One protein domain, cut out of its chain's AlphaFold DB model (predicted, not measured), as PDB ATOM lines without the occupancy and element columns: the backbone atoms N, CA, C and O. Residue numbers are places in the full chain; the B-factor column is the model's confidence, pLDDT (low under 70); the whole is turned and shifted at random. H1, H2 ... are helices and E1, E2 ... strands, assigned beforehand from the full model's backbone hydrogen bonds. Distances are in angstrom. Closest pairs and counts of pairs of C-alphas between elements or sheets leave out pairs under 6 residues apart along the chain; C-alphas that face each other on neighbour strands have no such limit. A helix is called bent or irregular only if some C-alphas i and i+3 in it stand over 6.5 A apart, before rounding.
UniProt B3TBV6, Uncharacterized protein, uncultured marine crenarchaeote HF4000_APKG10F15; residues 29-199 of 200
ATOM      1  N   LEU A  29     198.287 157.869 228.841       80.94
ATOM      2  CA  LEU A  29     199.427 157.304 229.574       80.94
ATOM      3  C   LEU A  29     199.790 155.891 229.092       80.94
ATOM      4  O   LEU A  29     200.844 155.365 229.464       80.94
ATOM      5  N   GLU A  30     198.935 155.270 228.277       79.62
ATOM      6  CA  GLU A  30     199.149 153.932 227.738       79.62
ATOM      7  C   GLU A  30     199.894 153.968 226.390       79.62
ATOM      8  O   GLU A  30     199.785 154.927 225.624       79.62
ATOM      9  N   PRO A  31     200.665 152.921 226.043       75.81
ATOM     10  CA  PRO A  31     201.282 152.825 224.724       75.81
ATOM     11  C   PRO A  31     200.230 152.660 223.612       75.81
ATOM     12  O   PRO A  31     199.545 151.641 223.549       75.81
ATOM     13  N   GLY A  32     200.155 153.612 222.682       76.06
ATOM     14  CA  GLY A  32     199.247 153.564 221.529       76.06
ATOM     15  C   GLY A  32     198.664 154.938 221.197       76.06
ATOM     16  O   GLY A  32     198.985 155.921 221.853       76.06
ATOM     17  N   GLN A  33     197.820 155.014 220.162       79.44
ATOM     18  CA  GLN A  33     197.030 156.216 219.877       79.44
ATOM     19  C   GLN A  33     195.659 156.074 220.554       79.44
ATOM     20  O   GLN A  33     194.827 155.279 220.114       79.44
ATOM     21  N   GLY A  34     195.478 156.790 221.665       88.62
ATOM     22  CA  GLY A  34     194.226 156.857 222.423       88.62
ATOM     23  C   GLY A  34     193.228 157.869 221.852       88.62
ATOM     24  O   GLY A  34     193.433 158.456 220.790       88.62
ATOM     25  N   ILE A  35     192.125 158.070 222.572       92.69
ATOM     26  CA  ILE A  35     191.176 159.166 222.347       92.69
ATOM     27  C   ILE A  35     191.805 160.484 222.782       92.69
ATOM     28  O   ILE A  35     191.653 161.492 222.089       92.69
ATOM     29  N   PHE A  36     192.471 160.487 223.936       92.69
ATOM     30  CA  PHE A  36     193.087 161.680 224.487       92.69
ATOM     31  C   PHE A  36     194.567 161.754 224.130       92.69
ATOM     32  O   PHE A  36     195.290 160.760 224.103       92.69
ATOM     33  N   LYS A  37     195.003 162.974 223.838       88.75
ATOM     34  CA  LYS A  37     196.405 163.345 223.671       88.75
ATOM     35  C   LYS A  37     196.988 163.831 224.997       88.75
ATOM     36  O   LYS A  37     198.140 163.548 225.304       88.75
ATOM     37  N   GLU A  38     196.174 164.537 225.783       85.94
ATOM     38  CA  GLU A  38     196.473 165.017 227.136       85.94
ATOM     39  C   GLU A  38     195.197 164.973 227.998       85.94
ATOM     40  O   GLU A  38     194.106 164.726 227.490       85.94
ATOM     41  N   GLU A  39     195.295 165.278 229.297       84.31
ATOM     42  CA  GLU A  39     194.179 165.202 230.262       84.31
ATOM     43  C   GLU A  39     192.875 165.878 229.785       84.31
ATOM     44  O   GLU A  39     191.781 165.379 230.053       84.31
ATOM     45  N   SER A  40     192.986 166.985 229.043       84.25
ATOM     46  CA  SER A  40     191.846 167.777 228.554       84.25
ATOM     47  C   SER A  40     191.814 167.980 227.033       84.25
ATOM     48  O   SER A  40     190.958 168.708 226.528       84.25
ATOM     49  N   GLU A  41     192.715 167.331 226.292       89.81
ATOM     50  CA  GLU A  41     192.833 167.472 224.838       89.81
ATOM     51  C   GLU A  41     192.660 166.111 224.166       89.81
ATOM     52  O   GLU A  41     193.363 165.153 224.483       89.81
ATOM     53  N   VAL A  42     191.725 166.031 223.218       93.75
ATOM     54  CA  VAL A  42     191.548 164.839 222.382       93.75
ATOM     55  C   VAL A  42     192.499 164.850 221.195       93.75
ATOM     56  O   VAL A  42     192.840 165.907 220.665       93.75
ATOM     57  N   GLU A  43     192.867 163.664 220.731       93.31
ATOM     58  CA  GLU A  43     193.585 163.492 219.478       93.31
ATOM     59  C   GLU A  43     192.617 163.699 218.303       93.31
ATOM     60  O   GLU A  43     191.704 162.903 218.076       93.31
ATOM     61  N   LEU A  44     192.810 164.783 217.551       93.38
ATOM     62  CA  LEU A  44     192.060 165.083 216.331       93.38
ATOM     63  C   LEU A  44     193.006 165.130 215.140       93.38
ATOM     64  O   LEU A  44     193.935 165.935 215.100       93.38
ATOM     65  N   VAL A  45     192.708 164.319 214.130       93.94
ATOM     66  CA  VAL A  45     193.452 164.292 212.867       93.94
ATOM     67  C   VAL A  45     192.550 164.709 211.717       93.94
ATOM     68  O   VAL A  45     191.323 164.607 211.792       93.94
ATOM     69  N   THR A  46     193.152 165.208 210.643       94.44
ATOM     70  CA  THR A  46     192.407 165.577 209.440       94.44
ATOM     71  C   THR A  46     191.971 164.334 208.665       94.44
ATOM     72  O   THR A  46     192.598 163.277 208.731       94.44
ATOM     73  N   THR A  47     190.900 164.459 207.881       93.94
ATOM     74  CA  THR A  47     190.443 163.396 206.969       93.94
ATOM     75  C   THR A  47     191.402 163.133 205.808       93.94
ATOM     76  O   THR A  47     191.285 162.114 205.126       93.94
ATOM     77  N   HIS A  48     192.365 164.027 205.574       90.19
ATOM     78  CA  HIS A  48     193.314 163.926 204.474       90.19
ATOM     79  C   HIS A  48     194.184 162.664 204.596       90.19
ATOM     80  O   HIS A  48     194.946 162.506 205.547       90.19
ATOM     81  N   GLY A  49     194.094 161.772 203.606       87.00
ATOM     82  CA  GLY A  49     194.814 160.492 203.603       87.00
ATOM     83  C   GLY A  49     194.220 159.421 204.527       87.00
ATOM     84  O   GLY A  49     194.823 158.361 204.685       87.00
ATOM     85  N   SER A  50     193.053 159.676 205.128       91.69
ATOM     86  CA  SER A  50     192.293 158.685 205.896       91.69
ATOM     87  C   SER A  50     191.249 157.970 205.031       91.69
ATOM     88  O   SER A  50     191.003 158.355 203.891       91.69
ATOM     89  N   ASN A  51     190.594 156.952 205.592       92.81
ATOM     90  CA  ASN A  51     189.425 156.309 204.982       92.81
ATOM     91  C   ASN A  51     188.118 157.094 205.200       92.81
ATOM     92  O   ASN A  51     187.075 156.647 204.730       92.81
ATOM     93  N   TYR A  52     188.147 158.214 205.922       94.62
ATOM     94  CA  TYR A  52     186.984 159.061 206.159       94.62
ATOM     95  C   TYR A  52     186.997 160.297 205.261       94.62
ATOM     96  O   TYR A  52     188.038 160.912 205.039       94.62
ATOM     97  N   GLN A  53     185.813 160.716 204.817       94.50
ATOM     98  CA  GLN A  53     185.565 162.054 204.279       94.50
ATOM     99  C   GLN A  53     184.392 162.667 205.035       94.50
ATOM    100  O   GLN A  53     183.385 162.001 205.275       94.50
ATOM    101  N   ILE A  54     184.522 163.926 205.438       95.56
ATOM    102  CA  ILE A  54     183.516 164.616 206.246       95.56
ATOM    103  C   ILE A  54     183.150 165.903 205.531       95.56
ATOM    104  O   ILE A  54     183.985 166.788 205.355       95.56
ATOM    105  N   TYR A  55     181.877 166.005 205.186       94.94
ATOM    106  CA  TYR A  55     181.267 167.183 204.603       94.94
ATOM    107  C   TYR A  55     180.215 167.718 205.563       94.94
ATOM    108  O   TYR A  55     179.465 166.964 206.188       94.94
ATOM    109  N   LEU A  56     180.140 169.035 205.656       96.25
ATOM    110  CA  LEU A  56     179.111 169.736 206.402       96.25
ATOM    111  C   LEU A  56     178.583 170.861 205.529       96.25
ATOM    112  O   LEU A  56     179.347 171.733 205.126       96.25
ATOM    113  N   GLN A  57     177.275 170.855 205.304       96.56
ATOM    114  CA  GLN A  57     176.543 172.012 204.818       96.56
ATOM    115  C   GLN A  57     175.770 172.634 205.980       96.56
ATOM    116  O   GLN A  57     175.091 171.936 206.734       96.56
ATOM    117  N   THR A  58     175.849 173.950 206.124       96.44
ATOM    118  CA  THR A  58     175.043 174.715 207.072       96.44
ATOM    119  C   THR A  58     174.121 175.670 206.338       96.44
ATOM    120  O   THR A  58     174.561 176.432 205.479       96.44
ATOM    121  N   VAL A  59     172.840 175.632 206.697       97.62
ATOM    122  CA  VAL A  59     171.805 176.547 206.207       97.62
ATOM    123  C   VAL A  59     171.408 177.467 207.353       97.62
ATOM    124  O   VAL A  59     170.955 176.993 208.396       97.62
ATOM    125  N   PHE A  60     171.578 178.770 207.151       97.00
ATOM    126  CA  PHE A  60     171.271 179.818 208.119       97.00
ATOM    127  C   PHE A  60     170.003 180.557 207.710       97.00
ATOM    128  O   PHE A  60     169.889 181.020 206.568       97.00
ATOM    129  N   ARG A  61     169.067 180.689 208.647       98.00
ATOM    130  CA  ARG A  61     167.824 181.445 208.480       98.00
ATOM    131  C   ARG A  61     167.621 182.386 209.656       98.00
ATOM    132  O   ARG A  61     168.046 182.053 210.760       98.00
ATOM    133  N   ASN A  62     166.990 183.532 209.418       97.06
ATOM    134  CA  ASN A  62     166.641 184.452 210.500       97.06
ATOM    135  C   ASN A  62     165.414 183.967 211.289       97.06
ATOM    136  O   ASN A  62     164.799 182.960 210.927       97.06
ATOM    137  N   GLY A  63     165.043 184.701 212.343       94.31
ATOM    138  CA  GLY A  63     163.848 184.419 213.148       94.31
ATOM    139  C   GLY A  63     162.528 184.385 212.355       94.31
ATOM    140  O   GLY A  63     161.576 183.736 212.786       94.31
ATOM    141  N   ASP A  64     162.490 185.000 211.166       97.19
ATOM    142  CA  ASP A  64     161.352 185.004 210.232       97.19
ATOM    143  C   ASP A  64     161.433 183.891 209.157       97.19
ATOM    144  O   ASP A  64     160.712 183.930 208.158       97.19
ATOM    145  N   ASP A  65     162.325 182.907 209.323       96.81
ATOM    146  CA  ASP A  65     162.579 181.787 208.396       96.81
ATOM    147  C   ASP A  65     163.121 182.198 207.005       96.81
ATOM    148  O   ASP A  65     163.175 181.407 206.055       96.81
ATOM    149  N   GLN A  66     163.604 183.430 206.853       98.19
ATOM    150  CA  GLN A  66     164.213 183.900 205.610       98.19
ATOM    151  C   GLN A  66     165.649 183.388 205.493       98.19
ATOM    152  O   GLN A  66     166.410 183.399 206.458       98.19
ATOM    153  N   LEU A  67     166.041 182.951 204.293       97.94
ATOM    154  CA  LEU A  67     167.392 182.455 204.037       97.94
ATOM    155  C   LEU A  67     168.418 183.590 204.149       97.94
ATOM    156  O   LEU A  67     168.358 184.553 203.388       97.94
ATOM    157  N   ILE A  68     169.395 183.422 205.041       96.06
ATOM    158  CA  ILE A  68     170.544 184.326 205.184       96.06
ATOM    159  C   ILE A  68     171.713 183.807 204.345       96.06
ATOM    160  O   ILE A  68     172.304 184.538 203.551       96.06
ATOM    161  N   ASN A  69     172.074 182.536 204.543       95.81
ATOM    162  CA  ASN A  69     173.272 181.954 203.954       95.81
ATOM    163  C   ASN A  69     173.171 180.426 203.850       95.81
ATOM    164  O   ASN A  69     172.542 179.768 204.678       95.81
ATOM    165  N   VAL A  70     173.847 179.872 202.846       96.31
ATOM    166  CA  VAL A  70     174.240 178.464 202.806       96.31
ATOM    167  C   VAL A  70     175.757 178.435 202.695       96.31
ATOM    168  O   VAL A  70     176.322 179.110 201.833       96.31
ATOM    169  N   SER A  71     176.410 177.667 203.557       93.69
ATOM    170  CA  SER A  71     177.849 177.439 203.488       93.69
ATOM    171  C   SER A  71     178.161 175.958 203.593       93.69
ATOM    172  O   SER A  71     177.391 175.182 204.157       93.69
ATOM    173  N   GLU A  72     179.290 175.561 203.023       91.69
ATOM    174  CA  GLU A  72     179.735 174.175 203.000       91.69
ATOM    175  C   GLU A  72     181.233 174.074 203.274       91.69
ATOM    176  O   GLU A  72     181.991 175.019 203.042       91.69
ATOM    177  N   THR A  73     181.649 172.919 203.783       86.31
ATOM    178  CA  THR A  73     183.052 172.514 203.850       86.31
ATOM    179  C   THR A  73     183.264 171.338 202.912       86.31
ATOM    180  O   THR A  73     182.512 170.360 202.953       86.31
ATOM    181  N   THR A  74     184.252 171.457 202.031       70.69
ATOM    182  CA  THR A  74     184.447 170.526 200.912       70.69
ATOM    183  C   THR A  74     185.761 169.760 200.971       70.69
ATOM    184  O   THR A  74     185.945 168.856 200.161       70.69
ATOM    185  N   GLU A  75     186.665 170.075 201.904       65.19
ATOM    186  CA  GLU A  75     188.046 169.588 201.784       65.19
ATOM    187  C   GLU A  75     188.625 168.963 203.058       65.19
ATOM    188  O   GLU A  75     189.284 167.929 202.972       65.19
ATOM    189  N   ILE A  76     188.386 169.529 204.251       78.94
ATOM    190  CA  ILE A  76     189.054 169.039 205.467       78.94
ATOM    191  C   ILE A  76     188.107 169.038 206.666       78.94
ATOM    192  O   ILE A  76     187.886 170.061 207.318       78.94
ATOM    193  N   GLY A  77     187.600 167.850 206.994       92.38
ATOM    194  CA  GLY A  77     187.061 167.567 208.316       92.38
ATOM    195  C   GLY A  77     188.133 167.004 209.242       92.38
ATOM    196  O   GLY A  77     189.245 166.670 208.829       92.38
ATOM    197  N   MET A  78     187.782 166.896 210.515       95.19
ATOM    198  CA  MET A  78     188.609 166.283 211.545       95.19
ATOM    199  C   MET A  78     187.813 165.219 212.287       95.19
ATOM    200  O   MET A  78     186.598 165.350 212.457       95.19
ATOM    201  N   TYR A  79     188.508 164.182 212.736       96.38
ATOM    202  CA  TYR A  79     187.932 163.099 213.520       96.38
ATOM    203  C   TYR A  79     188.948 162.546 214.518       96.38
ATOM    204  O   TYR A  79     190.149 162.806 214.405       96.38
ATOM    205  N   ILE A  80     188.456 161.776 215.484       96.25
ATOM    206  CA  ILE A  80     189.303 161.056 216.440       96.25
ATOM    207  C   ILE A  80     189.691 159.703 215.818       96.25
ATOM    208  O   ILE A  80     188.794 158.907 215.526       96.25
ATOM    209  N   PRO A  81     190.979 159.383 215.606       94.69
ATOM    210  CA  PRO A  81     191.407 158.134 214.970       94.69
ATOM    211  C   PRO A  81     191.348 156.940 215.941       94.69
ATOM    212  O   PRO A  81     192.350 156.309 216.261       94.69
ATOM    213  N   HIS A  82     190.146 156.624 216.424       94.75
ATOM    214  CA  HIS A  82     189.883 155.598 217.428       94.75
ATOM    215  C   HIS A  82     188.551 154.884 217.143       94.75
ATOM    216  O   HIS A  82     187.644 155.460 216.540       94.75
ATOM    217  N   LYS A  83     188.382 153.656 217.660       94.31
ATOM    218  CA  LYS A  83     187.169 152.819 217.490       94.31
ATOM    219  C   LYS A  83     185.857 153.504 217.897       94.31
ATOM    220  O   LYS A  83     184.784 153.070 217.494       94.31
ATOM    221  N   ILE A  84     185.925 154.557 218.715       95.62
ATOM    222  CA  ILE A  84     184.749 155.354 219.083       95.62
ATOM    223  C   ILE A  84     184.148 156.069 217.870       95.62
ATOM    224  O   ILE A  84     182.929 156.145 217.766       95.62
ATOM    225  N   THR A  85     184.971 156.522 216.923       96.44
ATOM    226  CA  THR A  85     184.494 157.149 215.686       96.44
ATOM    227  C   THR A  85     183.714 156.157 214.841       96.44
ATOM    228  O   THR A  85     182.606 156.472 214.408       96.44
ATOM    229  N   ASP A  86     184.228 154.933 214.695       95.81
ATOM    230  CA  ASP A  86     183.508 153.853 214.018       95.81
ATOM    231  C   ASP A  86     182.206 153.516 214.746       95.81
ATOM    232  O   ASP A  86     181.163 153.406 214.115       95.81
ATOM    233  N   HIS A  87     182.227 153.434 216.080       96.62
ATOM    234  CA  HIS A  87     181.020 153.195 216.867       96.62
ATOM    235  C   HIS A  87     179.948 154.270 216.631       96.62
ATOM    236  O   HIS A  87     178.793 153.928 216.372       96.62
ATOM    237  N   VAL A  88     180.315 155.553 216.679       97.19
ATOM    238  CA  VAL A  88     179.384 156.656 216.402       97.19
ATOM    239  C   VAL A  88     178.844 156.552 214.975       97.19
ATOM    240  O   VAL A  88     177.629 156.604 214.783       97.19
ATOM    241  N   PHE A  89     179.724 156.359 213.991       97.06
ATOM    242  CA  PHE A  89     179.355 156.225 212.583       97.06
ATOM    243  C   PHE A  89     178.393 155.053 212.341       97.06
ATOM    244  O   PHE A  89     177.402 155.194 211.629       97.06
ATOM    245  N   ASP A  90     178.656 153.902 212.956       96.12
ATOM    246  CA  ASP A  90     177.908 152.671 212.710       96.12
ATOM    247  C   ASP A  90     176.589 152.583 213.479       96.12
ATOM    248  O   ASP A  90     175.676 151.888 213.029       96.12
ATOM    249  N   THR A  91     176.484 153.243 214.637       95.31
ATOM    250  CA  THR A  91     175.358 153.025 215.564       95.31
ATOM    251  C   THR A  91     174.496 154.254 215.824       95.31
ATOM    252  O   THR A  91     173.315 154.100 216.131       95.31
ATOM    253  N   LEU A  92     175.046 155.463 215.690       95.19
ATOM    254  CA  LEU A  92     174.351 156.704 216.052       95.19
ATOM    255  C   LEU A  92     173.990 157.561 214.836       95.19
ATOM    256  O   LEU A  92     173.149 158.453 214.934       95.19
ATOM    257  N   MET A  93     174.601 157.294 213.680       88.31
ATOM    258  CA  MET A  93     174.464 158.116 212.481       88.31
ATOM    259  C   MET A  93     173.528 157.484 211.450       88.31
ATOM    260  O   MET A  93     173.964 156.912 210.461       88.31
ATOM    261  N   GLY A  94     172.220 157.644 211.660       84.06
ATOM    262  CA  GLY A  94     171.191 157.428 210.638       84.06
ATOM    263  C   GLY A  94     171.282 156.113 209.847       84.06
ATOM    264  O   GLY A  94     171.778 155.089 210.310       84.06
ATOM    265  N   LYS A  95     170.733 156.121 208.630       91.56
ATOM    266  CA  LYS A  95     170.783 154.973 207.718       91.56
ATOM    267  C   LYS A  95     172.054 155.037 206.872       91.56
ATOM    268  O   LYS A  95     172.313 156.059 206.242       91.56
ATOM    269  N   LYS A  96     172.775 153.915 206.789       95.62
ATOM    270  CA  LYS A  96     173.913 153.750 205.877       95.62
ATOM    271  C   LYS A  96     173.461 153.472 204.444       95.62
ATOM    272  O   LYS A  96     172.595 152.627 204.201       95.62
ATOM    273  N   GLU A  97     174.085 154.163 203.501       96.75
ATOM    274  CA  GLU A  97     173.953 153.953 202.060       96.75
ATOM    275  C   GLU A  97     175.302 153.532 201.479       96.75
ATOM    276  O   GLU A  97     176.338 154.026 201.909       96.75
ATOM    277  N   ILE A  98     175.299 152.645 200.485       97.69
ATOM    278  CA  ILE A  98     176.512 152.328 199.727       97.69
ATOM    279  C   ILE A  98     176.499 153.175 198.465       97.69
ATOM    280  O   ILE A  98     175.586 153.044 197.647       97.69
ATOM    281  N   ILE A  99     177.500 154.032 198.308       97.25
ATOM    282  CA  ILE A  99     177.668 154.871 197.120       97.25
ATOM    283  C   ILE A  99     179.011 154.589 196.456       97.25
ATOM    284  O   ILE A  99     179.919 154.046 197.083       97.25
ATOM    285  N   THR A 100     179.141 154.986 195.193       97.62
ATOM    286  CA  THR A 100     180.406 154.919 194.458       97.62
ATOM    287  C   THR A 100     180.760 156.315 193.962       97.62
ATOM    288  O   THR A 100     179.951 156.931 193.271       97.62
ATOM    289  N   ILE A 101     181.958 156.793 194.294       94.12
ATOM    290  CA  ILE A 101     182.535 158.054 193.803       94.12
ATOM    291  C   ILE A 101     183.897 157.703 193.213       94.12
ATOM    292  O   ILE A 101     184.683 157.035 193.880       94.12
ATOM    293  N   ASP A 102     184.150 158.086 191.961       94.00
ATOM    294  CA  ASP A 102     185.423 157.830 191.268       94.00
ATOM    295  C   ASP A 102     185.909 156.374 191.391       94.00
ATOM    296  O   ASP A 102     187.061 156.093 191.707       94.00
ATOM    297  N   ASN A 103     184.991 155.424 191.170       95.56
ATOM    298  CA  ASN A 103     185.207 153.975 191.281       95.56
ATOM    299  C   ASN A 103     185.538 153.446 192.693       95.56
ATOM    300  O   ASN A 103     185.708 152.236 192.848       95.56
ATOM    301  N   ILE A 104     185.546 154.295 193.719       95.19
ATOM    302  CA  ILE A 104     185.719 153.911 195.122       95.19
ATOM    303  C   ILE A 104     184.340 153.775 195.772       95.19
ATOM    304  O   ILE A 104     183.467 154.628 195.590       95.19
ATOM    305  N   LYS A 105     184.119 152.687 196.516       97.75
ATOM    306  CA  LYS A 105     182.871 152.467 197.256       97.75
ATOM    307  C   LYS A 105     182.972 153.066 198.654       97.75
ATOM    308  O   LYS A 105     183.977 152.883 199.332       97.75
ATOM    309  N   TYR A 106     181.898 153.697 199.106       97.56
ATOM    310  CA  TYR A 106     181.802 154.277 200.441       97.56
ATOM    311  C   TYR A 106     180.530 153.817 201.139       97.56
ATOM    312  O   TYR A 106     179.472 153.718 200.515       97.56
ATOM    313  N   GLU A 107     180.621 153.615 202.449       97.81
ATOM    314  CA  GLU A 107     179.474 153.786 203.331       97.81
ATOM    315  C   GLU A 107     179.251 155.282 203.524       97.81
ATOM    316  O   GLU A 107     180.161 156.007 203.920       97.81
ATOM    317  N   LYS A 108     178.041 155.746 203.249       97.19
ATOM    318  CA  LYS A 108     177.599 157.118 203.455       97.19
ATOM    319  C   LYS A 108     176.564 157.149 204.567       97.19
ATOM    320  O   LYS A 108     175.598 156.387 204.527       97.19
ATOM    321  N   VAL A 109     176.713 158.095 205.484       96.69
ATOM    322  CA  VAL A 109     175.668 158.495 206.433       96.69
ATOM    323  C   VAL A 109     175.341 159.969 206.255       96.69
ATOM    324  O   VAL A 109     176.213 160.780 205.934       96.69
ATOM    325  N   GLN A 110     174.074 160.312 206.478       95.19
ATOM    326  CA  GLN A 110     173.641 161.696 206.628       95.19
ATOM    327  C   GLN A 110     173.074 161.912 208.026       95.19
ATOM    328  O   GLN A 110     172.236 161.136 208.490       95.19
ATOM    329  N   TYR A 111     173.523 162.980 208.677       95.81
ATOM    330  CA  TYR A 111     173.054 163.397 209.991       95.81
ATOM    331  C   TYR A 111     172.629 164.863 209.932       95.81
ATOM    332  O   TYR A 111     173.436 165.750 209.650       95.81
ATOM    333  N   ILE A 112     171.338 165.106 210.160       96.25
ATOM    334  CA  ILE A 112     170.751 166.446 210.149       96.25
ATOM    335  C   ILE A 112     170.518 166.876 211.590       96.25
ATOM    336  O   ILE A 112     169.918 166.137 212.369       96.25
ATOM    337  N   PHE A 113     170.979 168.073 211.931       96.94
ATOM    338  CA  PHE A 113     170.884 168.595 213.285       96.94
ATOM    339  C   PHE A 113     170.708 170.108 213.286       96.94
ATOM    340  O   PHE A 113     171.429 170.827 212.597       96.94
ATOM    341  N   SER A 114     169.779 170.600 214.099       97.50
ATOM    342  CA  SER A 114     169.556 172.033 214.283       97.50
ATOM    343  C   SER A 114     169.838 172.385 215.744       97.50
ATOM    344  O   SER A 114     169.010 172.064 216.599       97.50
ATOM    345  N   PRO A 115     171.008 172.973 216.067       97.19
ATOM    346  CA  PRO A 115     171.369 173.262 217.449       97.19
ATOM    347  C   PRO A 115     170.463 174.330 218.067       97.19
ATOM    348  O   PRO A 115     170.144 175.334 217.424       97.19
ATOM    349  N   THR A 116     170.129 174.168 219.348       96.06
ATOM    350  CA  THR A 116     169.444 175.207 220.128       96.06
ATOM    351  C   THR A 116     170.363 176.401 220.400       96.06
ATOM    352  O   THR A 116     171.583 176.345 220.199       96.06
ATOM    353  N   LEU A 117     169.795 177.500 220.902       95.50
ATOM    354  CA  LEU A 117     170.571 178.670 221.306       95.50
ATOM    355  C   LEU A 117     171.591 178.327 222.407       95.50
ATOM    356  O   LEU A 117     172.732 178.772 222.331       95.50
ATOM    357  N   GLU A 118     171.236 177.480 223.375       95.06
ATOM    358  CA  GLU A 118     172.138 176.993 224.430       95.06
ATOM    359  C   GLU A 118     173.328 176.226 223.859       95.06
ATOM    360  O   GLU A 118     174.480 176.449 224.243       95.06
ATOM    361  N   GLN A 119     173.049 175.326 222.919       96.00
ATOM    362  CA  GLN A 119     174.054 174.503 222.258       96.00
ATOM    363  C   GLN A 119     175.003 175.372 221.431       96.00
ATOM    364  O   GLN A 119     176.222 175.253 221.548       96.00
ATOM    365  N   ARG A 120     174.469 176.335 220.670       95.06
ATOM    366  CA  ARG A 120     175.279 177.341 219.966       95.06
ATOM    367  C   ARG A 120     176.084 178.207 220.939       95.06
ATOM    368  O   ARG A 120     177.245 178.529 220.686       95.06
ATOM    369  N   TRP A 121     175.493 178.614 222.056       93.75
ATOM    370  CA  TRP A 121     176.155 179.460 223.044       93.75
ATOM    371  C   TRP A 121     177.387 178.774 223.635       93.75
ATOM    372  O   TRP A 121     178.468 179.367 223.666       93.75
ATOM    373  N   THR A 122     177.226 177.512 224.024       92.75
ATOM    374  CA  THR A 122     178.262 176.675 224.642       92.75
ATOM    375  C   THR A 122     179.209 176.029 223.627       92.75
ATOM    376  O   THR A 122     180.308 175.629 223.993       92.75
ATOM    377  N   GLY A 123     178.831 175.970 222.346       94.56
ATOM    378  CA  GLY A 123     179.575 175.235 221.320       94.56
ATOM    379  C   GLY A 123     179.454 173.718 221.480       94.56
ATOM    380  O   GLY A 123     180.353 172.986 221.066       94.56
ATOM    381  N   PHE A 124     178.372 173.262 222.113       94.69
ATOM    382  CA  PHE A 124     178.166 171.893 222.553       94.69
ATOM    383  C   PHE A 124     177.007 171.244 221.791       94.69
ATOM    384  O   PHE A 124     175.879 171.728 221.819       94.69
ATOM    385  N   TYR A 125     177.289 170.137 221.105       96.94
ATOM    386  CA  TYR A 125     176.400 169.519 220.111       96.94
ATOM    387  C   TYR A 125     176.400 167.985 220.265       96.94
ATOM    388  O   TYR A 125     177.087 167.300 219.503       96.94
ATOM    389  N   PRO A 126     175.738 167.430 221.292       96.56
ATOM    390  CA  PRO A 126     175.770 165.996 221.564       96.56
ATOM    391  C   PRO A 126     174.906 165.209 220.575       96.56
ATOM    392  O   PRO A 126     173.727 165.513 220.407       96.56
ATOM    393  N   ILE A 127     175.475 164.166 219.964       96.81
ATOM    394  CA  ILE A 127     174.702 163.108 219.289       96.81
ATOM    395  C   ILE A 127     174.279 162.017 220.277       96.81
ATOM    396  O   ILE A 127     173.248 161.375 220.100       96.81
ATOM    397  N   PHE A 128     175.065 161.824 221.337       97.31
ATOM    398  CA  PHE A 128     174.799 160.850 222.383       97.31
ATOM    399  C   PHE A 128     175.310 161.335 223.735       97.31
ATOM    400  O   PHE A 128     176.316 162.046 223.821       97.31
ATOM    401  N   SER A 129     174.607 160.911 224.780       96.75
ATOM    402  CA  SER A 129     174.975 161.138 226.164       96.75
ATOM    403  C   SER A 129     174.527 159.971 227.042       96.75
ATOM    404  O   SER A 129     173.345 159.632 227.039       96.75
ATOM    405  N   GLU A 130     175.443 159.393 227.825       95.94
ATOM    406  CA  GLU A 130     175.110 158.311 228.774       95.94
ATOM    407  C   GLU A 130     174.203 158.770 229.923       95.94
ATOM    408  O   GLU A 130     173.495 157.961 230.522       95.94
ATOM    409  N   ILE A 131     174.212 160.069 230.233       94.38
ATOM    410  CA  ILE A 131     173.376 160.677 231.273       94.38
ATOM    411  C   ILE A 131     172.550 161.832 230.695       94.38
ATOM    412  O   ILE A 131     172.977 162.472 229.731       94.38
ATOM    413  N   PRO A 132     171.379 162.154 231.267       93.06
ATOM    414  CA  PRO A 132     170.647 163.357 230.890       93.06
ATOM    415  C   PRO A 132     171.500 164.613 231.100       93.06
ATOM    416  O   PRO A 132     172.132 164.775 232.146       93.06
ATOM    417  N   LEU A 133     171.505 165.504 230.109       90.62
ATOM    418  CA  LEU A 133     172.208 166.780 230.179       90.62
ATOM    419  C   LEU A 133     171.207 167.906 230.404       90.62
ATOM    420  O   LEU A 133     170.262 168.070 229.634       90.62
ATOM    421  N   GLU A 134     171.446 168.698 231.445       90.31
ATOM    422  CA  GLU A 134     170.636 169.862 231.787       90.31
ATOM    423  C   GLU A 134     171.510 171.115 231.795       90.31
ATOM    424  O   GLU A 134     172.545 171.171 232.464       90.31
ATOM    425  N   PHE A 135     171.076 172.149 231.072       90.06
ATOM    426  CA  PHE A 135     171.727 173.450 231.132       90.06
ATOM    427  C   PHE A 135     171.344 174.155 232.433       90.06
ATOM    428  O   PHE A 135     170.172 174.425 232.697       90.06
ATOM    429  N   LYS A 136     172.353 174.476 233.245       91.25
ATOM    430  CA  LYS A 136     172.204 175.341 234.417       91.25
ATOM    431  C   LYS A 136     172.699 176.732 234.063       91.25
ATOM    432  O   LYS A 136     173.775 176.884 233.490       91.25
ATOM    433  N   TYR A 137     171.910 177.736 234.417       90.06
ATOM    434  CA  TYR A 137     172.198 179.126 234.094       90.06
ATOM    435  C   TYR A 137     172.487 179.897 235.370       90.06
ATOM    436  O   TYR A 137     171.727 179.828 236.336       90.06
ATOM    437  N   GLU A 138     173.566 180.667 235.346       91.06
ATOM    438  CA  GLU A 138     173.786 181.712 236.335       91.06
ATOM    439  C   GLU A 138     172.772 182.848 236.143       91.06
ATOM    440  O   GLU A 138     172.187 183.025 235.065       91.06
ATOM    441  N   GLU A 139     172.568 183.645 237.190       92.00
ATOM    442  CA  GLU A 139     171.669 184.793 237.134       92.00
ATOM    443  C   GLU A 139     172.059 185.741 235.984       92.00
ATOM    444  O   GLU A 139     173.219 186.109 235.801       92.00
ATOM    445  N   GLY A 140     171.082 186.102 235.150       90.19
ATOM    446  CA  GLY A 140     171.297 186.965 233.987       90.19
ATOM    447  C   GLY A 140     171.957 186.298 232.769       90.19
ATOM    448  O   GLY A 140     171.981 186.916 231.699       90.19
ATOM    449  N   ALA A 141     172.425 185.045 232.855       91.44
ATOM    450  CA  ALA A 141     173.051 184.353 231.724       91.44
ATOM    451  C   ALA A 141     172.088 184.196 230.535       91.44
ATOM    452  O   ALA A 141     172.464 184.467 229.394       91.44
ATOM    453  N   VAL A 142     170.820 183.866 230.801       91.12
ATOM    454  CA  VAL A 142     169.771 183.761 229.770       91.12
ATOM    455  C   VAL A 142     169.547 185.103 229.070       91.12
ATOM    456  O   VAL A 142     169.496 185.164 227.843       91.12
ATOM    457  N   ALA A 143     169.470 186.204 229.823       92.31
ATOM    458  CA  ALA A 143     169.287 187.538 229.252       92.31
ATOM    459  C   ALA A 143     170.490 187.971 228.398       92.31
ATOM    460  O   ALA A 143     170.317 188.640 227.381       92.31
ATOM    461  N   LYS A 144     171.707 187.582 228.796       92.19
ATOM    462  CA  LYS A 144     172.928 187.820 228.019       92.19
ATOM    463  C   LYS A 144     172.921 187.021 226.717       92.19
ATOM    464  O   LYS A 144     173.217 187.587 225.669       92.19
ATOM    465  N   MET A 145     172.560 185.742 226.783       93.06
ATOM    466  CA  MET A 145     172.484 184.850 225.626       93.06
ATOM    467  C   MET A 145     171.476 185.365 224.587       93.06
ATOM    468  O   MET A 145     171.817 185.484 223.417       93.06
ATOM    469  N   ASN A 146     170.298 185.811 225.030       92.88
ATOM    470  CA  ASN A 146     169.240 186.354 224.166       92.88
ATOM    471  C   ASN A 146     169.515 187.760 223.598       92.88
ATOM    472  O   ASN A 146     168.678 188.308 222.890       92.88
ATOM    473  N   LYS A 147     170.657 188.380 223.908       93.12
ATOM    474  CA  LYS A 147     171.033 189.707 223.381       93.12
ATOM    475  C   LYS A 147     172.324 189.694 222.581       93.12
ATOM    476  O   LYS A 147     172.700 190.710 221.998       93.12
ATOM    477  N   LYS A 148     173.076 188.597 222.635       92.12
ATOM    478  CA  LYS A 148     174.450 188.575 222.158       92.12
ATOM    479  C   LYS A 148     174.522 187.936 220.781       92.12
ATOM    480  O   LYS A 148     174.344 186.735 220.638       92.12
ATOM    481  N   ILE A 149     174.904 188.754 219.811       94.00
ATOM    482  CA  ILE A 149     175.327 188.314 218.486       94.00
ATOM    483  C   ILE A 149     176.719 187.670 218.603       94.00
ATOM    484  O   ILE A 149     177.598 188.204 219.299       94.00
ATOM    485  N   LYS A 150     176.922 186.511 217.965       94.06
ATOM    486  CA  LYS A 150     178.153 185.712 218.086       94.06
ATOM    487  C   LYS A 150     178.585 185.128 216.736       94.06
ATOM    488  O   LYS A 150     177.759 184.861 215.870       94.06
ATOM    489  N   ASN A 151     179.893 184.931 216.583       94.62
ATOM    490  CA  ASN A 151     180.499 184.345 215.390       94.62
ATOM    491  C   ASN A 151     180.610 182.820 215.512       94.62
ATOM    492  O   ASN A 151     180.981 182.309 216.572       94.62
ATOM    493  N   TYR A 152     180.363 182.119 214.409       93.19
ATOM    494  CA  TYR A 152     180.385 180.663 214.302       93.19
ATOM    495  C   TYR A 152     181.185 180.233 213.076       93.19
ATOM    496  O   TYR A 152     180.847 180.605 211.957       93.19
ATOM    497  N   SER A 153     182.237 179.446 213.293       92.31
ATOM    498  CA  SER A 153     183.116 178.923 212.233       92.31
ATOM    499  C   SER A 153     183.503 177.456 212.424       92.31
ATOM    500  O   SER A 153     184.118 176.863 211.543       92.31
ATOM    501  N   ILE A 154     183.154 176.865 213.570       93.88
ATOM    502  CA  ILE A 154     183.502 175.490 213.931       93.88
ATOM    503  C   ILE A 154     182.246 174.788 214.417       93.88
ATOM    504  O   ILE A 154     181.593 175.244 215.360       93.88
ATOM    505  N   TRP A 155     181.956 173.645 213.809       96.50
ATOM    506  CA  TRP A 155     180.878 172.756 214.213       96.50
ATOM    507  C   TRP A 155     181.450 171.392 214.558       96.50
ATOM    508  O   TRP A 155     182.476 170.975 214.021       96.50
ATOM    509  N   LYS A 156     180.803 170.719 215.504       97.12
ATOM    510  CA  LYS A 156     181.285 169.473 216.094       97.12
ATOM    511  C   LYS A 156     180.114 168.519 216.278       97.12
ATOM    512  O   LYS A 156     178.985 168.975 216.433       97.12
ATOM    513  N   ILE A 157     180.403 167.229 216.351       97.88
ATOM    514  CA  ILE A 157     179.480 166.194 216.813       97.88
ATOM    515  C   ILE A 157     180.090 165.592 218.074       97.88
ATOM    516  O   ILE A 157     181.162 164.990 218.010       97.88
ATOM    517  N   HIS A 158     179.438 165.785 219.220       98.06
ATOM    518  CA  HIS A 158     179.960 165.344 220.510       98.06
ATOM    519  C   HIS A 158     179.384 163.995 220.929       98.06
ATOM    520  O   HIS A 158     178.181 163.766 220.810       98.06
ATOM    521  N   TYR A 159     180.233 163.150 221.498       97.81
ATOM    522  CA  TYR A 159     179.849 161.937 222.208       97.81
ATOM    523  C   TYR A 159     180.187 162.109 223.689       97.81
ATOM    524  O   TYR A 159     181.332 162.422 224.020       97.81
ATOM    525  N   CYS A 160     179.201 161.938 224.569       97.56
ATOM    526  CA  CYS A 160     179.363 162.162 226.003       97.56
ATOM    527  C   CYS A 160     179.220 160.872 226.808       97.56
ATOM    528  O   CYS A 160     178.153 160.252 226.811       97.56
ATOM    529  N   ALA A 161     180.282 160.497 227.514       96.88
ATOM    530  CA  ALA A 161     180.355 159.262 228.285       96.88
ATOM    531  C   ALA A 161     181.403 159.354 229.397       96.88
ATOM    532  O   ALA A 161     182.193 160.300 229.455       96.88
ATOM    533  N   ALA A 162     181.417 158.353 230.273       95.00
ATOM    534  CA  ALA A 162     182.538 158.122 231.169       95.00
ATOM    535  C   ALA A 162     183.734 157.528 230.404       95.00
ATOM    536  O   ALA A 162     183.632 156.478 229.773       95.00
ATOM    537  N   PHE A 163     184.883 158.188 230.504       91.38
ATOM    538  CA  PHE A 163     186.159 157.738 229.963       91.38
ATOM    539  C   PHE A 163     187.110 157.411 231.114       91.38
ATOM    540  O   PHE A 163     187.247 158.184 232.068       91.38
ATOM    541  N   GLU A 164     187.756 156.248 231.044       87.69
ATOM    542  CA  GLU A 164     188.726 155.827 232.054       87.69
ATOM    543  C   GLU A 164     189.858 156.860 232.164       87.69
ATOM    544  O   GLU A 164     190.407 157.300 231.159       87.69
ATOM    545  N   GLY A 165     190.141 157.328 233.382       87.44
ATOM    546  CA  GLY A 165     191.128 158.387 233.638       87.44
ATOM    547  C   GLY A 165     190.677 159.820 233.336       87.44
ATOM    548  O   GLY A 165     191.340 160.747 233.784       87.44
ATOM    549  N   HIS A 166     189.534 160.022 232.672       88.94
ATOM    550  CA  HIS A 166     189.025 161.349 232.282       88.94
ATOM    551  C   HIS A 166     187.628 161.666 232.841       88.94
ATOM    552  O   HIS A 166     187.083 162.749 232.616       88.94
ATOM    553  N   GLY A 167     187.023 160.727 233.575       91.25
ATOM    554  CA  GLY A 167     185.686 160.889 234.137       91.25
ATOM    555  C   GLY A 167     184.622 161.069 233.054       91.25
ATOM    556  O   GLY A 167     184.782 160.627 231.918       91.25
ATOM    557  N   TYR A 168     183.506 161.704 233.407       93.44
ATOM    558  CA  TYR A 168     182.453 161.997 232.441       93.44
ATOM    559  C   TYR A 168     182.832 163.210 231.582       93.44
ATOM    560  O   TYR A 168     182.898 164.331 232.088       93.44
ATOM    561  N   THR A 169     183.050 162.980 230.289       93.50
ATOM    562  CA  THR A 169     183.536 163.991 229.344       93.50
ATOM    563  C   THR A 169     182.774 163.904 228.022       93.50
ATOM    564  O   THR A 169     182.296 162.846 227.620       93.50
ATOM    565  N   CYS A 170     182.650 165.038 227.331       95.50
ATOM    566  CA  CYS A 170     182.075 165.123 225.993       95.50
ATOM    567  C   CYS A 170     183.169 165.387 224.962       95.50
ATOM    568  O   CYS A 170     183.720 166.488 224.913       95.50
ATOM    569  N   ILE A 171     183.449 164.407 224.109       96.69
ATOM    570  CA  ILE A 171     184.512 164.501 223.103       96.69
ATOM    571  C   ILE A 171     183.940 164.819 221.712       96.69
ATOM    572  O   ILE A 171     182.896 164.274 221.348       96.69
ATOM    573  N   PRO A 172     184.583 165.688 220.912       96.94
ATOM    574  CA  PRO A 172     184.144 165.996 219.553       96.94
ATOM    575  C   PRO A 172     184.621 164.923 218.565       96.94
ATOM    576  O   PRO A 172     185.718 165.009 218.029       96.94
ATOM    577  N   VAL A 173     183.793 163.912 218.313       97.56
ATOM    578  CA  VAL A 173     184.143 162.765 217.454       97.56
ATOM    579  C   VAL A 173     184.335 163.172 215.994       97.56
ATOM    580  O   VAL A 173     185.243 162.675 215.333       97.56
ATOM    581  N   PHE A 174     183.518 164.112 215.516       96.88
ATOM    582  CA  PHE A 174     183.678 164.746 214.210       96.88
ATOM    583  C   PHE A 174     183.688 166.264 214.367       96.88
ATOM    584  O   PHE A 174     182.944 166.817 215.182       96.88
ATOM    585  N   GLN A 175     184.502 166.947 213.567       95.88
ATOM    586  CA  GLN A 175     184.590 168.402 213.537       95.88
ATOM    587  C   GLN A 175     184.749 168.905 212.101       95.88
ATOM    588  O   GLN A 175     185.456 168.314 211.289       95.88
ATOM    589  N   ALA A 176     184.111 170.033 211.809       95.38
ATOM    590  CA  ALA A 176     184.175 170.711 210.525       95.38
ATOM    591  C   ALA A 176     184.347 172.218 210.728       95.38
ATOM    592  O   ALA A 176     183.717 172.817 211.606       95.38
ATOM    593  N   LEU A 177     185.185 172.825 209.889       93.25
ATOM    594  CA  LEU A 177     185.306 174.276 209.773       93.25
ATOM    595  C   LEU A 177     184.447 174.761 208.608       93.25
ATOM    596  O   LEU A 177     184.486 174.168 207.531       93.25
ATOM    597  N   VAL A 178     183.713 175.849 208.815       92.00
ATOM    598  CA  VAL A 178     182.931 176.541 207.778       92.00
ATOM    599  C   VAL A 178     183.277 178.033 207.784       92.00
ATOM    600  O   VAL A 178     183.777 178.534 208.798       92.00
ATOM    601  N   PRO A 179     183.014 178.775 206.691       91.88
ATOM    602  CA  PRO A 179     183.147 180.227 206.691       91.88
ATOM    603  C   PRO A 179     182.431 180.867 207.887       91.88
ATOM    604  O   PRO A 179     181.284 180.535 208.187       91.88
ATOM    605  N   THR A 180     183.121 181.782 208.571       92.75
ATOM    606  CA  THR A 180     182.622 182.411 209.799       92.75
ATOM    607  C   THR A 180     181.345 183.200 209.543       92.75
ATOM    608  O   THR A 180     181.392 184.205 208.838       92.75
ATOM    609  N   MET A 181     180.242 182.817 210.186       93.56
ATOM    610  CA  MET A 181     178.971 183.545 210.158       93.56
ATOM    611  C   MET A 181     178.679 184.219 211.494       93.56
ATOM    612  O   MET A 181     178.955 183.665 212.556       93.56
ATOM    613  N   THR A 182     178.129 185.427 211.433       95.00
ATOM    614  CA  THR A 182     177.664 186.187 212.598       95.00
ATOM    615  C   THR A 182     176.168 185.948 212.736       95.00
ATOM    616  O   THR A 182     175.447 186.246 211.792       95.00
ATOM    617  N   LEU A 183     175.720 185.396 213.865       94.94
ATOM    618  CA  LEU A 183     174.314 185.038 214.070       94.94
ATOM    619  C   LEU A 183     173.706 185.758 215.264       94.94
ATOM    620  O   LEU A 183     174.354 185.919 216.308       94.94
ATOM    621  N   GLU A 184     172.441 186.113 215.104       96.69
ATOM    622  CA  GLU A 184     171.553 186.586 216.151       96.69
ATOM    623  C   GLU A 184     171.042 185.409 217.019       96.69
ATOM    624  O   GLU A 184     171.223 184.221 216.693       96.69
ATOM    625  N   PRO A 185     170.483 185.695 218.210       96.44
ATOM    626  CA  PRO A 185     169.990 184.654 219.111       96.44
ATOM    627  C   PRO A 185     168.804 183.852 218.561       96.44
ATOM    628  O   PRO A 185     168.708 182.662 218.844       96.44
ATOM    629  N   ASP A 186     167.933 184.473 217.775       96.38
ATOM    630  CA  ASP A 186     166.748 183.869 217.158       96.38
ATOM    631  C   ASP A 186     167.018 183.241 215.782       96.38
ATOM    632  O   ASP A 186     166.187 182.478 215.291       96.38
ATOM    633  N   ASP A 187     168.201 183.467 215.203       97.31
ATOM    634  CA  ASP A 187     168.629 182.769 213.992       97.31
ATOM    635  C   ASP A 187     168.658 181.247 214.191       97.31
ATOM    636  O   ASP A 187     169.118 180.706 215.209       97.31
ATOM    637  N   VAL A 188     168.245 180.539 213.144       97.44
ATOM    638  CA  VAL A 188     168.230 179.082 213.084       97.44
ATOM    639  C   VAL A 188     169.355 178.600 212.179       97.44
ATOM    640  O   VAL A 188     169.529 179.057 211.047       97.44
ATOM    641  N   VAL A 189     170.102 177.612 212.671       97.38
ATOM    642  CA  VAL A 189     171.104 176.885 211.888       97.38
ATOM    643  C   VAL A 189     170.608 175.469 211.686       97.38
ATOM    644  O   VAL A 189     170.256 174.796 212.650       97.38
ATOM    645  N   THR A 190     170.620 174.995 210.447       97.94
ATOM    646  CA  THR A 190     170.456 173.573 210.141       97.94
ATOM    647  C   THR A 190     171.768 173.041 209.598       97.94
ATOM    648  O   THR A 190     172.264 173.521 208.581       97.94
ATOM    649  N   GLN A 191     172.337 172.064 210.291       97.12
ATOM    650  CA  GLN A 191     173.539 171.343 209.899       97.12
ATOM    651  C   GLN A 191     173.134 170.079 209.147       97.12
ATOM    652  O   GLN A 191     172.303 169.310 209.626       97.12
ATOM    653  N   GLN A 192     173.747 169.849 207.995       96.56
ATOM    654  CA  GLN A 192     173.637 168.618 207.228       96.56
ATOM    655  C   GLN A 192     175.031 168.017 207.093       96.56
ATOM    656  O   GLN A 192     175.831 168.418 206.246       96.56
ATOM    657  N   TRP A 193     175.325 167.061 207.964       96.62
ATOM    658  CA  TRP A 193     176.564 166.303 207.930       96.62
ATOM    659  C   TRP A 193     176.426 165.163 206.931       96.62
ATOM    660  O   TRP A 193     175.455 164.409 206.978       96.62
ATOM    661  N   THR A 194     177.407 165.021 206.048       95.62
ATOM    662  CA  THR A 194     177.577 163.850 205.188       95.62
ATOM    663  C   THR A 194     178.948 163.266 205.473       95.62
ATOM    664  O   THR A 194     179.962 163.908 205.212       95.62
ATOM    665  N   ILE A 195     178.978 162.062 206.036       95.88
ATOM    666  CA  ILE A 195     180.226 161.381 206.386       95.88
ATOM    667  C   ILE A 195     180.325 160.131 205.528       95.88
ATOM    668  O   ILE A 195     179.376 159.349 205.437       95.88
ATOM    669  N   LEU A 196     181.471 159.977 204.879       95.75
ATOM    670  CA  LEU A 196     181.806 158.837 204.047       95.75
ATOM    671  C   LEU A 196     182.913 158.041 204.721       95.75
ATOM    672  O   LEU A 196     183.873 158.627 205.217       95.75
ATOM    673  N   ARG A 197     182.800 156.716 204.684       96.12
ATOM    674  CA  ARG A 197     183.860 155.781 205.057       96.12
ATOM    675  C   ARG A 197     184.136 154.856 203.882       96.12
ATOM    676  O   ARG A 197     183.230 154.168 203.416       96.12
ATOM    677  N   GLU A 198     185.361 154.872 203.376       95.75
ATOM    678  CA  GLU A 198     185.791 154.019 202.269       95.75
ATOM    679  C   GLU A 198     185.644 152.539 202.647       95.75
ATOM    680  O   GLU A 198     186.105 152.099 203.705       95.75
ATOM    681  N   LEU A 199     185.007 151.776 201.760       92.50
ATOM    682  CA  LEU A 199     184.919 150.325 201.842       92.50
ATOM    683  C   LEU A 199     186.162 149.728 201.195       92.50
ATOM    684  O   LEU A 199     186.289 149.736 199.970       92.50
TER     685      LEU A 199
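This is residues 29 to 199 of the 200 residues of an uncharacterized protein of uncultured marine crenarchaeote HF4000_APKG10F15 (UniProt B3TBV6). Two twisted sheets are stacked as a sandwich with their strands crossed: a five-stranded sheet, E3 E2 E10 E6 E5, curled like part of a barrel, and a second one built on the long hairpin of E8 and E9, both sharply bent, with short E4 and E7 at its edges. H1 packs across E9 of the second sheet, and small H2 and H3 meet near one end of E8. The printed part has 171 residues, in the order E1 E2 E3 E4 H1 E5 E6 H2 E7 H3 E8 E9 E10, and is mostly strand; the first sheet is antiparallel, the second, E4 E9 E8 E7, mixed. The whole is compact, with a radius of gyration of the C-alphas of 17.1 A and spans of 47 by 41 by 25 A.

In the larger sheet, E3 is residues 67 to 73, E2 52 to 61 with 29.6 A from first to last C-alpha, E10 188 to 198 with 32.5 A, E6 104 to 113 with 27.7 A, and E5 97 to 101. E10 ends at C-alpha 198, (185.791, 154.019, 202.269). In the other sheet, E4 is residues 77 to 79, E9 167 to 183 with 33.4 A, E8 150 to 163 with 31.4 A, and E7 126 to 129. E8 bends by 82 degrees at residue 153, E9 by 105 degrees at residue 179. H1 is residues 83 to 91, 12.0 A long, H2 117 to 122 and H3 141 to 145. E1, residues 36 to 38, begins at C-alpha 36, (193.087, 161.680, 224.487), and pairs with no named strand.

In the larger sheet N 55 and O 194 of E2 and E10 are 2.8 A apart, and N 109 and O 195 of E6 and E10 2.9 A. The hairpins E2 and E3, and E5 and E6, have N 58 and O 71 at 2.8 A and N 99 and O 106 at 3.0 A. The sandwich, two sheets face to face, has its strands at 69 degrees; the closest C-alphas of E3 and E9, Thr 73 and Val 178, are 5.6 A apart. In the hairpin E8 and E9, N 157 and O 174 are within hydrogen-bond range at 2.8 A; E4 and E9 are antiparallel neighbours, with N 78 and O 175 within hydrogen-bond range at 2.8 A. E7, H3, E8 form a strand-helix-strand unit, two parallel neighbour strands with a helix between, its crossover left-handed; N 127 and O 158 are 2.9 A apart. H1, 9.5 A over this sheet, runs across the strands at 66 degrees to E9 on the local plane, and only grazes the larger sheet with residues 86 to 90. H2 only grazes the smaller sheet with residues 119 to 121, and H2 and H3 only just touch, with 3 pairs of C-alphas within 8 A, the closest Trp 121 and Met 145 at 7.0 A. In H1, H2 and H3 every O i to N i+4 pair is within hydrogen-bond range.

The two C-alphas farthest apart, those of Asn 103 and Glu 139, are 56.9 A apart. The printed part has no cut; the links E1 to E2 and E7 to H3 are long, the others tight. Mean pLDDT of the printed part is 93.5, with residue 75 alone under 70.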